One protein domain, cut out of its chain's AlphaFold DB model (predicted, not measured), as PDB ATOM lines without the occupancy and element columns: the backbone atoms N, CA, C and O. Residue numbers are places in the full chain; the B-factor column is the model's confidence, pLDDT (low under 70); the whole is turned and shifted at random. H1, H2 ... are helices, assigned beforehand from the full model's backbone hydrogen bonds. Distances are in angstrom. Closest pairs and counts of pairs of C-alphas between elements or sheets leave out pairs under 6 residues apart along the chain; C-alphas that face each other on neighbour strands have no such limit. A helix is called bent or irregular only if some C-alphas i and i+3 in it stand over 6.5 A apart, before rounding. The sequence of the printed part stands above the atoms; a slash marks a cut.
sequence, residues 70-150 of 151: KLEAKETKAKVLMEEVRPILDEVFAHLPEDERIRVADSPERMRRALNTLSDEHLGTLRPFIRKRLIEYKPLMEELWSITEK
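Overview. This is residues 70 to 150 of the 151 residues of an uncharacterized protein of Nitrosospira multiformis (UniProt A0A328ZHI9). What shape do these atoms make? Two long helices, the kinked H1 and the bent H5, run opposite ways along the longest axis, and both arms of H5 pack on H1. The short H2 and H3 form a corner, H2 packing on H1 and H3 on the arm H5b, while the small H4 lies near the end where H5 begins and touches no helix. How large is it, and of what class? The printed part has 81 residues, 68 of them in five named helices in the order H1, H2, H3, H4, H5, with no named strand; its class is all helix, and it is compact, with a radius of gyration of the C-alphas of 12.7 A and spans of 41 by 26 by 18 A.

Along the chain. Where does the first helix run? H1, residues 70 to 92, begins with C-alpha 70 at (93.888, 141.203, 77.334) and is 32.2 A long. It is irregular, with C-alphas 84 and 87 7.1 A apart and a kink of 43 degrees near residue 85. Which short helices follow? H2 is residues 98 to 105, 10.5 A; H3 is residues 108 to 116, 12.2 A; H4 is residues 120 to 125, 8.8 A. What comes last? H5, residues 128 to 149, was assigned as one helix by its hydrogen bonds but is bent, with C-alphas 136 and 139 7.2 A apart. Its arms H5a, residues 128 to 136, 12.6 A, and H5b, residues 139 to 149, 15.1 A, stand at a steep tilt of 51 degrees; C-alpha 149 is at (106.461, 135.659, 83.713).

Arrangement. What does H1 touch? With residues 82 to 90 alone it touches H2, making a helical hairpin, the closest C-alphas being those of Arg 86 and Ala 105, 6.9 A. With residues 88 to 92 alone it touches H5a, Ile 88 to Leu 134 being the closest C-alphas at 6.5 A, at a shallow tilt of 14 degrees, opposite ways. It touches H5b at a steep tilt of 47 degrees, the closest C-alphas being those of Ala 78 and Leu 144, 5.8 A. Where are H3 and H4? H2 and H3 touch only at the corner, with C-alphas 104 and 111 4.9 A apart, and H3 touches H5b, the closest C-alphas being those of Pro 108 and Trp 145, 6.8 A. H4 is close to but not clearly touching H5a, with C-alphas 123 and 131 7.4 A apart, and is apart from H3. Are the helix backbones whole? In H2, H3, H4, H5a and H5b every O i to N i+4 pair is within hydrogen-bond range; in H1, 17 of 19 are.

Size, cuts and confidence. How far does it reach? The two C-alphas farthest apart, those of Lys 70 and Thr 125, are 41.0 A apart. Are there cuts or long links? The printed part has no cut, and its four links are tight. Where is confidence low? The mean pLDDT of the printed part is 87.1, and residues 149 to 150 are under 70.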
ATOM      1  N   LYS A  70      92.603 141.919  77.402       90.81
ATOM      2  CA  LYS A  70      93.888 141.203  77.334       90.81
ATOM      3  C   LYS A  70      94.245 140.520  78.652       90.81
ATOM      4  O   LYS A  70      94.776 139.410  78.611       90.81
ATOM      5  N   LEU A  71      93.999 141.173  79.791       90.31
ATOM      6  CA  LEU A  71      94.214 140.580  81.111       90.31
ATOM      7  C   LEU A  71      93.315 139.351  81.290       90.31
ATOM      8  O   LEU A  71      93.821 138.263  81.550       90.31
ATOM      9  N   GLU A  72      92.013 139.494  81.050       92.06
ATOM     10  CA  GLU A  72      91.035 138.407  81.192       92.06
ATOM     11  C   GLU A  72      91.326 137.228  80.254       92.06
ATOM     12  O   GLU A  72      91.232 136.067  80.660       92.06
ATOM     13  N   ALA A  73      91.741 137.499  79.012       92.31
ATOM     14  CA  ALA A  73      92.126 136.457  78.064       92.31
ATOM     15  C   ALA A  73      93.362 135.675  78.538       92.31
ATOM     16  O   ALA A  73      93.395 134.449  78.426       92.31
ATOM     17  N   LYS A  74      94.369 136.363  79.095       90.50
ATOM     18  CA  LYS A  74      95.552 135.712  79.678       90.50
ATOM     19  C   LYS A  74      95.191 134.879  80.906       90.50
ATOM     20  O   LYS A  74      95.644 133.742  80.996       90.50
ATOM     21  N   GLU A  75      94.371 135.409  81.813       89.69
ATOM     22  CA  GLU A  75      93.906 134.694  83.013       89.69
ATOM     23  C   GLU A  75      93.103 133.442  82.640       89.69
ATOM     24  O   GLU A  75      93.356 132.357  83.162       89.69
ATOM     25  N   THR A  76      92.191 133.567  81.673       92.00
ATOM     26  CA  THR A  76      91.398 132.443  81.159       92.00
ATOM     27  C   THR A  76      92.297 131.380  80.545       92.00
ATOM     28  O   THR A  76      92.170 130.198  80.861       92.00
ATOM     29  N   LYS A  77      93.251 131.791  79.705       92.75
ATOM     30  CA  LYS A  77      94.197 130.873  79.072       92.75
ATOM     31  C   LYS A  77      95.080 130.163  80.097       92.75
ATOM     32  O   LYS A  77      95.250 128.953  80.006       92.75
ATOM     33  N   ALA A  78      95.603 130.890  81.085       90.00
ATOM     34  CA  ALA A  78      96.390 130.304  82.165       90.00
ATOM     35  C   ALA A  78      95.572 129.283  82.964       90.00
ATOM     36  O   ALA A  78      96.074 128.204  83.264       90.00
ATOM     37  N   LYS A  79      94.300 129.583  83.256       89.94
ATOM     38  CA  LYS A  79      93.399 128.656  83.947       89.94
ATOM     39  C   LYS A  79      93.155 127.377  83.144       89.94
ATOM     40  O   LYS A  79      93.234 126.294  83.709       89.94
ATOM     41  N   VAL A  80      92.898 127.491  81.841       93.12
ATOM     42  CA  VAL A  80      92.719 126.322  80.960       93.12
ATOM     43  C   VAL A  80      93.985 125.471  80.928       93.12
ATOM     44  O   VAL A  80      93.913 124.272  81.175       93.12
ATOM     45  N   LEU A  81      95.150 126.090  80.721       93.19
ATOM     46  CA  LEU A  81      96.427 125.375  80.720       93.19
ATOM     47  C   LEU A  81      96.704 124.692  82.064       93.19
ATOM     48  O   LEU A  81      97.178 123.563  82.069       93.19
ATOM     49  N   MET A  82      96.378 125.340  83.189       90.50
ATOM     50  CA  MET A  82      96.480 124.740  84.524       90.50
ATOM     51  C   MET A  82      95.620 123.481  84.661       90.50
ATOM     52  O   MET A  82      96.116 122.465  85.143       90.50
ATOM     53  N   GLU A  83      94.365 123.519  84.216       91.44
ATOM     54  CA  GLU A  83      93.481 122.345  84.229       91.44
ATOM     55  C   GLU A  83      93.996 121.229  83.311       91.44
ATOM     56  O   GLU A  83      93.927 120.055  83.667       91.44
ATOM     57  N   GLU A  84      94.576 121.574  82.157       92.19
ATOM     58  CA  GLU A  84      95.159 120.588  81.246       92.19
ATOM     59  C   GLU A  84      96.382 119.886  81.848       92.19
ATOM     60  O   GLU A  84      96.512 118.668  81.713       92.19
ATOM     61  N   VAL A  85      97.273 120.612  82.533       90.75
ATOM     62  CA  VAL A  85      98.476 120.017  83.144       90.75
ATOM     63  C   VAL A  85      98.186 119.309  84.470       90.75
ATOM     64  O   VAL A  85      98.954 118.436  84.872       90.75
ATOM     65  N   ARG A  86      97.082 119.629  85.153       89.06
ATOM     66  CA  ARG A  86      96.759 119.097  86.487       89.06
ATOM     67  C   ARG A  86      96.832 117.566  86.603       89.06
ATOM     68  O   ARG A  86      97.486 117.097  87.532       89.06
ATOM     69  N   PRO A  87      96.295 116.762  85.663       89.38
ATOM     70  CA  PRO A  87      96.342 115.306  85.775       89.38
ATOM     71  C   PRO A  87      97.766 114.741  85.805       89.38
ATOM     72  O   PRO A  87      98.034 113.784  86.527       89.38
ATOM     73  N   ILE A  88      98.697 115.318  85.031       90.38
ATOM     74  CA  ILE A  88     100.085 114.844  85.051       90.38
ATOM     75  C   ILE A  88     100.803 115.281  86.334       90.38
ATOM     76  O   ILE A  88     101.635 114.534  86.847       90.38
ATOM     77  N   LEU A  89     100.448 116.434  86.908       88.50
ATOM     78  CA  LEU A  89     100.974 116.858  88.210       88.50
ATOM     79  C   LEU A  89     100.512 115.942  89.334       88.50
ATOM     80  O   LEU A  89     101.333 115.561  90.160       88.50
ATOM     81  N   ASP A  90      99.233 115.567  89.350       88.56
ATOM     82  CA  ASP A  90      98.685 114.680  90.379       88.56
ATOM     83  C   ASP A  90      99.400 113.325  90.383       88.56
ATOM     84  O   ASP A  90      99.611 112.737  91.443       88.56
ATOM     85  N   GLU A  91      99.821 112.854  89.206       90.06
ATOM     86  CA  GLU A  91     100.616 111.637  89.042       90.06
ATOM     87  C   GLU A  91     102.077 111.811  89.475       90.06
ATOM     88  O   GLU A  91     102.630 110.923  90.125       90.06
ATOM     89  N   VAL A  92     102.711 112.935  89.129       90.38
ATOM     90  CA  VAL A  92     104.106 113.240  89.494       90.38
ATOM     91  C   VAL A  92     104.243 113.469  91.001       90.38
ATOM     92  O   VAL A  92     105.138 112.924  91.647       90.38
ATOM     93  N   PHE A  93     103.318 114.222  91.587       90.06
ATOM     94  CA  PHE A  93     103.309 114.577  93.002       90.06
ATOM     95  C   PHE A  93     102.468 113.631  93.860       90.06
ATOM     96  O   PHE A  93     102.227 113.939  95.020       90.06
ATOM     97  N   ALA A  94     102.067 112.459  93.355       89.75
ATOM     98  CA  ALA A  94     101.268 111.471  94.096       89.75
ATOM     99  C   ALA A  94     101.889 111.019  95.435       89.75
ATOM    100  O   ALA A  94     101.195 110.466  96.284       89.75
ATOM    101  N   HIS A  95     103.196 111.230  95.612       85.88
ATOM    102  CA  HIS A  95     103.927 110.959  96.848       85.88
ATOM    103  C   HIS A  95     103.693 112.013  97.945       85.88
ATOM    104  O   HIS A  95     104.010 111.758  99.107       85.88
ATOM    105  N   LEU A  96     103.179 113.192  97.587       87.44
ATOM    106  CA  LEU A  96     102.851 114.257  98.524       87.44
ATOM    107  C   LEU A  96     101.448 114.058  99.118       87.44
ATOM    108  O   LEU A  96     100.546 113.554  98.435       87.44
ATOM    109  N   PRO A  97     101.229 114.515 100.363       89.25
ATOM    110  CA  PRO A  97      99.897 114.697 100.926       89.25
ATOM    111  C   PRO A  97      98.972 115.508 100.004       89.25
ATOM    112  O   PRO A  97      99.420 116.327  99.201       89.25
ATOM    113  N   GLU A  98      97.665 115.264 100.089       88.38
ATOM    114  CA  GLU A  98      96.669 115.910  99.223       88.38
ATOM    115  C   GLU A  98      96.649 117.437  99.357       88.38
ATOM    116  O   GLU A  98      96.591 118.134  98.348       88.38
ATOM    117  N   ASP A  99      96.772 117.958 100.573       87.06
ATOM    118  CA  ASP A  99      96.862 119.389 100.862       87.06
ATOM    119  C   ASP A  99      98.088 120.038 100.205       87.06
ATOM    120  O   ASP A  99      97.980 121.117  99.621       87.06
ATOM    121  N   GLU A 100      99.233 119.358 100.211       85.19
ATOM    122  CA  GLU A 100     100.438 119.835  99.527       85.19
ATOM    123  C   GLU A 100     100.319 119.723  97.998       85.19
ATOM    124  O   GLU A 100     100.743 120.629  97.280       85.19
ATOM    125  N   ARG A 101      99.655 118.686  97.468       87.62
ATOM    126  CA  ARG A 101      99.346 118.601  96.026       87.62
ATOM    127  C   ARG A 101      98.443 119.742  95.567       87.62
ATOM    128  O   ARG A 101      98.728 120.371  94.547       87.62
ATOM    129  N   ILE A 102      97.397 120.047  96.335       86.38
ATOM    130  CA  ILE A 102      96.510 121.187  96.075       86.38
ATOM    131  C   ILE A 102      97.324 122.483  96.093       86.38
ATOM    132  O   ILE A 102      97.288 123.236  95.127       86.38
ATOM    133  N   ARG A 103      98.165 122.690  97.113       83.69
ATOM    134  CA  ARG A 103      99.024 123.880  97.212       83.69
ATOM    135  C   ARG A 103      99.963 124.065  96.025       83.69
ATOM    136  O   ARG A 103     100.223 125.211  95.644       83.69
ATOM    137  N   VAL A 104     100.487 122.976  95.461       85.25
ATOM    138  CA  VAL A 104     101.308 122.987  94.241       85.25
ATOM    139  C   VAL A 104     100.465 123.376  93.024       85.25
ATOM    140  O   VAL A 104     100.917 124.183  92.211       85.25
ATOM    141  N   ALA A 105      99.244 122.851  92.920       84.38
ATOM    142  CA  ALA A 105      98.309 123.117  91.827       84.38
ATOM    143  C   ALA A 105      97.577 124.471  91.932       84.38
ATOM    144  O   ALA A 105      97.000 124.924  90.948       84.38
ATOM    145  N   ASP A 106      97.621 125.153  93.078       83.81
ATOM    146  CA  ASP A 106      96.968 126.456  93.276       83.81
ATOM    147  C   ASP A 106      97.625 127.597  92.478       83.81
ATOM    148  O   ASP A 106      97.022 128.653  92.280       83.81
ATOM    149  N   SER A 107      98.882 127.434  92.050       80.88
ATOM    150  CA  SER A 107      99.634 128.480  91.351       80.88
ATOM    151  C   SER A 107     100.595 127.888  90.314       80.88
ATOM    152  O   SER A 107     101.404 127.022  90.661       80.88
ATOM    153  N   PRO A 108     100.599 128.410  89.070       83.19
ATOM    154  CA  PRO A 108     101.567 128.030  88.040       83.19
ATOM    155  C   PRO A 108     103.029 128.107  88.493       83.19
ATOM    156  O   PRO A 108     103.866 127.293  88.101       83.19
ATOM    157  N   GLU A 109     103.362 129.086  89.333       78.50
ATOM    158  CA  GLU A 109     104.709 129.295  89.848       78.50
ATOM    159  C   GLU A 109     105.076 128.299  90.942       78.50
ATOM    160  O   GLU A 109     106.213 127.820  90.965       78.50
ATOM    161  N   ARG A 110     104.141 127.975  91.846       83.31
ATOM    162  CA  ARG A 110     104.354 126.911  92.838       83.31
ATOM    163  C   ARG A 110     104.561 125.579  92.142       83.31
ATOM    164  O   ARG A 110     105.539 124.900  92.440       83.31
ATOM    165  N   MET A 111     103.734 125.285  91.144       87.12
ATOM    166  CA  MET A 111     103.918 124.144  90.258       87.12
ATOM    167  C   MET A 111     105.304 124.138  89.608       87.12
ATOM    168  O   MET A 111     106.031 123.155  89.727       87.12
ATOM    169  N   ARG A 112     105.704 125.233  88.948       87.69
ATOM    170  CA  ARG A 112     107.020 125.329  88.296       87.69
ATOM    171  C   ARG A 112     108.154 125.025  89.261       87.69
ATOM    172  O   ARG A 112     109.091 124.315  88.917       87.69
ATOM    173  N   ARG A 113     108.086 125.599  90.462       84.88
ATOM    174  CA  ARG A 113     109.098 125.391  91.497       84.88
ATOM    175  C   ARG A 113     109.125 123.944  91.937       84.88
ATOM    176  O   ARG A 113     110.200 123.367  91.910       84.88
ATOM    177  N   ALA A 114     107.969 123.378  92.271       88.25
ATOM    178  CA  ALA A 114     107.858 121.991  92.691       88.25
ATOM    179  C   ALA A 114     108.488 121.058  91.649       88.25
ATOM    180  O   ALA A 114     109.304 120.212  92.008       88.25
ATOM    181  N   LEU A 115     108.199 121.281  90.360       88.06
ATOM    182  CA  LEU A 115     108.784 120.529  89.247       88.06
ATOM    183  C   LEU A 115     110.302 120.725  89.139       88.06
ATOM    184  O   LEU A 115     111.030 119.749  88.995       88.06
ATOM    185  N   ASN A 116     110.791 121.962  89.252       85.75
ATOM    186  CA  ASN A 116     112.226 122.269  89.197       85.75
ATOM    187  C   ASN A 116     113.011 121.757  90.415       85.75
ATOM    188  O   ASN A 116     114.232 121.649  90.347       85.75
ATOM    189  N   THR A 117     112.338 121.486  91.534       85.69
ATOM    190  CA  THR A 117     112.947 120.917  92.746       85.69
ATOM    191  C   THR A 117     112.897 119.392  92.792       85.69
ATOM    192  O   THR A 117     113.443 118.807  93.725       85.69
ATOM    193  N   LEU A 118     112.256 118.736  91.818       85.19
ATOM    194  CA  LEU A 118     112.282 117.280  91.727       85.19
ATOM    195  C   LEU A 118     113.716 116.814  91.475       85.19
ATOM    196  O   LEU A 118     114.365 117.261  90.531       85.19
ATOM    197  N   SER A 119     114.209 115.903  92.314       81.50
ATOM    198  CA  SER A 119     115.515 115.290  92.091       81.50
ATOM    199  C   SER A 119     115.477 114.343  90.890       81.50
ATOM    200  O   SER A 119     114.450 113.719  90.599       81.50
ATOM    201  N   ASP A 120     116.625 114.164  90.235       82.88
ATOM    202  CA  ASP A 120     116.787 113.162  89.174       82.88
ATOM    203  C   ASP A 120     116.474 111.746  89.676       82.88
ATOM    204  O   ASP A 120     115.916 110.933  88.941       82.88
ATOM    205  N   GLU A 121     116.769 111.461  90.949       82.75
ATOM    206  CA  GLU A 121     116.391 110.210  91.610       82.75
ATOM    207  C   GLU A 121     114.868 110.046  91.651       82.75
ATOM    208  O   GLU A 121     114.352 109.008  91.237       82.75
ATOM    209  N   HIS A 122     114.129 111.084  92.056       82.75
ATOM    210  CA  HIS A 122     112.670 111.036  92.095       82.75
ATOM    211  C   HIS A 122     112.074 110.878  90.693       82.75
ATOM    212  O   HIS A 122     111.241 109.994  90.472       82.75
ATOM    213  N   LEU A 123     112.561 111.645  89.714       83.56
ATOM    214  CA  LEU A 123     112.205 111.458  88.304       83.56
ATOM    215  C   LEU A 123     112.528 110.029  87.833       83.56
ATOM    216  O   LEU A 123     111.766 109.432  87.069       83.56
ATOM    217  N   GLY A 124     113.617 109.454  88.345       82.81
ATOM    218  CA  GLY A 124     114.062 108.074  88.183       82.81
ATOM    219  C   GLY A 124     113.115 107.014  88.750       82.81
ATOM    220  O   GLY A 124     113.099 105.893  88.240       82.81
ATOM    221  N   THR A 125     112.290 107.357  89.741       86.25
ATOM    222  CA  THR A 125     111.286 106.454  90.340       86.25
ATOM    223  C   THR A 125     109.917 106.516  89.661       86.25
ATOM    224  O   THR A 125     109.125 105.581  89.784       86.25
ATOM    225  N   LEU A 126     109.635 107.573  88.888       87.81
ATOM    226  CA  LEU A 126     108.362 107.713  88.180       87.81
ATOM    227  C   LEU A 126     108.159 106.574  87.175       87.81
ATOM    228  O   LEU A 126     109.082 106.177  86.455       87.81
ATOM    229  N   ARG A 127     106.922 106.080  87.057       89.19
ATOM    230  CA  ARG A 127     106.583 105.056  86.056       89.19
ATOM    231  C   ARG A 127     106.937 105.566  84.645       89.19
ATOM    232  O   ARG A 127     106.702 106.744  84.367       89.19
ATOM    233  N   PRO A 128     107.459 104.721  83.734       90.25
ATOM    234  CA  PRO A 128     107.916 105.171  82.414       90.25
ATOM    235  C   PRO A 128     106.869 105.961  81.617       90.25
ATOM    236  O   PRO A 128     107.204 106.942  80.956       90.25
ATOM    237  N   PHE A 129     105.590 105.588  81.724       90.31
ATOM    238  CA  PHE A 129     104.510 106.311  81.049       90.31
ATOM    239  C   PHE A 129     104.279 107.721  81.626       90.31
ATOM    240  O   PHE A 129     103.976 108.632  80.861       90.31
ATOM    241  N   ILE A 130     104.470 107.924  82.937       89.88
ATOM    242  CA  ILE A 130     104.351 109.239  83.592       89.88
ATOM    243  C   ILE A 130     105.472 110.146  83.091       89.88
ATOM    244  O   ILE A 130     105.220 111.278  82.697       89.88
ATOM    245  N   ARG A 131     106.707 109.634  83.008       88.12
ATOM    246  CA  ARG A 131     107.837 110.396  82.448       88.12
ATOM    247  C   ARG A 131     107.596 110.806  81.001       88.12
ATOM    248  O   ARG A 131     107.857 111.949  80.643       88.12
ATOM    249  N   LYS A 132     107.073 109.890  80.180       90.56
ATOM    250  CA  LYS A 132     106.734 110.187  78.786       90.56
ATOM    251  C   LYS A 132     105.696 111.311  78.695       90.56
ATOM    252  O   LYS A 132     105.924 112.283  77.984       90.56
ATOM    253  N   ARG A 133     104.610 111.217  79.469       90.06
ATOM    254  CA  ARG A 133     103.581 112.264  79.527       90.06
ATOM    255  C   ARG A 133     104.133 113.588  80.048       90.06
ATOM    256  O   ARG A 133     103.830 114.625  79.483       90.06
ATOM    257  N   LEU A 134     104.995 113.585  81.061       88.94
ATOM    258  CA  LEU A 134     105.622 114.814  81.556       88.94
ATOM    259  C   LEU A 134     106.408 115.544  80.450       88.94
ATOM    260  O   LEU A 134     106.343 116.766  80.355       88.94
ATOM    261  N   ILE A 135     107.097 114.800  79.579       89.06
ATOM    262  CA  ILE A 135     107.782 115.362  78.405       89.06
ATOM    263  C   ILE A 135     106.770 115.901  77.382       89.06
ATOM    264  O   ILE A 135     106.965 116.998  76.866       89.06
ATOM    265  N   GLU A 136     105.685 115.168  77.111       90.94
ATOM    266  CA  GLU A 136     104.617 115.591  76.188       90.94
ATOM    267  C   GLU A 136     103.924 116.884  76.646       90.94
ATOM    268  O   GLU A 136     103.580 117.723  75.819       90.94
ATOM    269  N   TYR A 137     103.767 117.075  77.958       90.81
ATOM    270  CA  TYR A 137     103.126 118.251  78.552       90.81
ATOM    271  C   TYR A 137     104.084 119.426  78.782       90.81
ATOM    272  O   TYR A 137     103.632 120.534  79.074       90.81
ATOM    273  N   LYS A 138     105.397 119.225  78.619       89.06
ATOM    274  CA  LYS A 138     106.406 120.274  78.807       89.06
ATOM    275  C   LYS A 138     106.109 121.559  78.010       89.06
ATOM    276  O   LYS A 138     106.209 122.625  78.611       89.06
ATOM    277  N   PRO A 139     105.679 121.511  76.731       92.38
ATOM    278  CA  PRO A 139     105.341 122.723  75.983       92.38
ATOM    279  C   PRO A 139     104.165 123.505  76.586       92.38
ATOM    280  O   PRO A 139     104.213 124.731  76.628       92.38
ATOM    281  N   LEU A 140     103.137 122.815  77.100       91.69
ATOM    282  CA  LEU A 140     101.992 123.456  77.763       91.69
ATOM    283  C   LEU A 140     102.427 124.147  79.059       91.69
ATOM    284  O   LEU A 140     101.993 125.259  79.358       91.69
ATOM    285  N   MET A 141     103.329 123.512  79.811       89.94
ATOM    286  CA  MET A 141     103.907 124.115  81.009       89.94
ATOM    287  C   MET A 141     104.767 125.342  80.666       89.94
ATOM    288  O   MET A 141     104.648 126.369  81.328       89.94
ATOM    289  N   GLU A 142     105.578 125.278  79.605       90.00
ATOM    290  CA  GLU A 142     106.371 126.414  79.110       90.00
ATOM    291  C   GLU A 142     105.501 127.590  78.664       90.00
ATOM    292  O   GLU A 142     105.785 128.744  79.004       90.00
ATOM    293  N   GLU A 143     104.413 127.307  77.956       91.25
ATOM    294  CA  GLU A 143     103.438 128.314  77.563       91.25
ATOM    295  C   GLU A 143     102.793 128.982  78.780       91.25
ATOM    296  O   GLU A 143     102.723 130.212  78.856       91.25
ATOM    297  N   LEU A 144     102.378 128.186  79.761       89.38
ATOM    298  CA  LEU A 144     101.823 128.688  81.006       89.38
ATOM    299  C   LEU A 144     102.830 129.567  81.767       89.38
ATOM    300  O   LEU A 144     102.473 130.662  82.204       89.38
ATOM    301  N   TRP A 145     104.094 129.143  81.878       87.56
ATOM    302  CA  TRP A 145     105.139 129.943  82.523       87.56
ATOM    303  C   TRP A 145     105.337 131.285  81.819       87.56
ATOM    304  O   TRP A 145     105.401 132.313  82.491       87.56
ATOM    305  N   SER A 146     105.334 131.298  80.484       85.56
ATOM    306  CA  SER A 146     105.456 132.514  79.668       85.56
ATOM    307  C   SER A 146     104.305 133.506  79.886       85.56
ATOM    308  O   SER A 146     104.518 134.723  79.869       85.56
ATOM    309  N   ILE A 147     103.086 133.010  80.132       83.56
ATOM    310  CA  ILE A 147     101.934 133.858  80.472       83.56
ATOM    311  C   ILE A 147     102.141 134.514  81.842       83.56
ATOM    312  O   ILE A 147     101.849 135.700  81.989       83.56
ATOM    313  N   THR A 148     102.681 133.769  82.809       72.81
ATOM    314  CA  THR A 148     102.875 134.240  84.192       72.81
ATOM    315  C   THR A 148     104.150 135.059  84.427       72.81
ATOM    316  O   THR A 148     104.178 135.867  85.346       72.81
ATOM    317  N   GLU A 149     105.190 134.913  83.597       65.69
ATOM    318  CA  GLU A 149     106.461 135.659  83.713       65.69
ATOM    319  C   GLU A 149     106.378 137.116  83.223       65.69
ATOM    320  O   GLU A 149     107.249 137.922  83.547       65.69
ATOM    321  N   LYS A 150     105.365 137.466  82.416       50.44
ATOM    322  CA  LYS A 150     105.221 138.794  81.780       50.44
ATOM    323  C   LYS A 150     104.196 139.705  82.461       50.44
ATOM    324  O   LYS A 150     103.603 140.564  81.801       50.44
TER     325      LYS A 150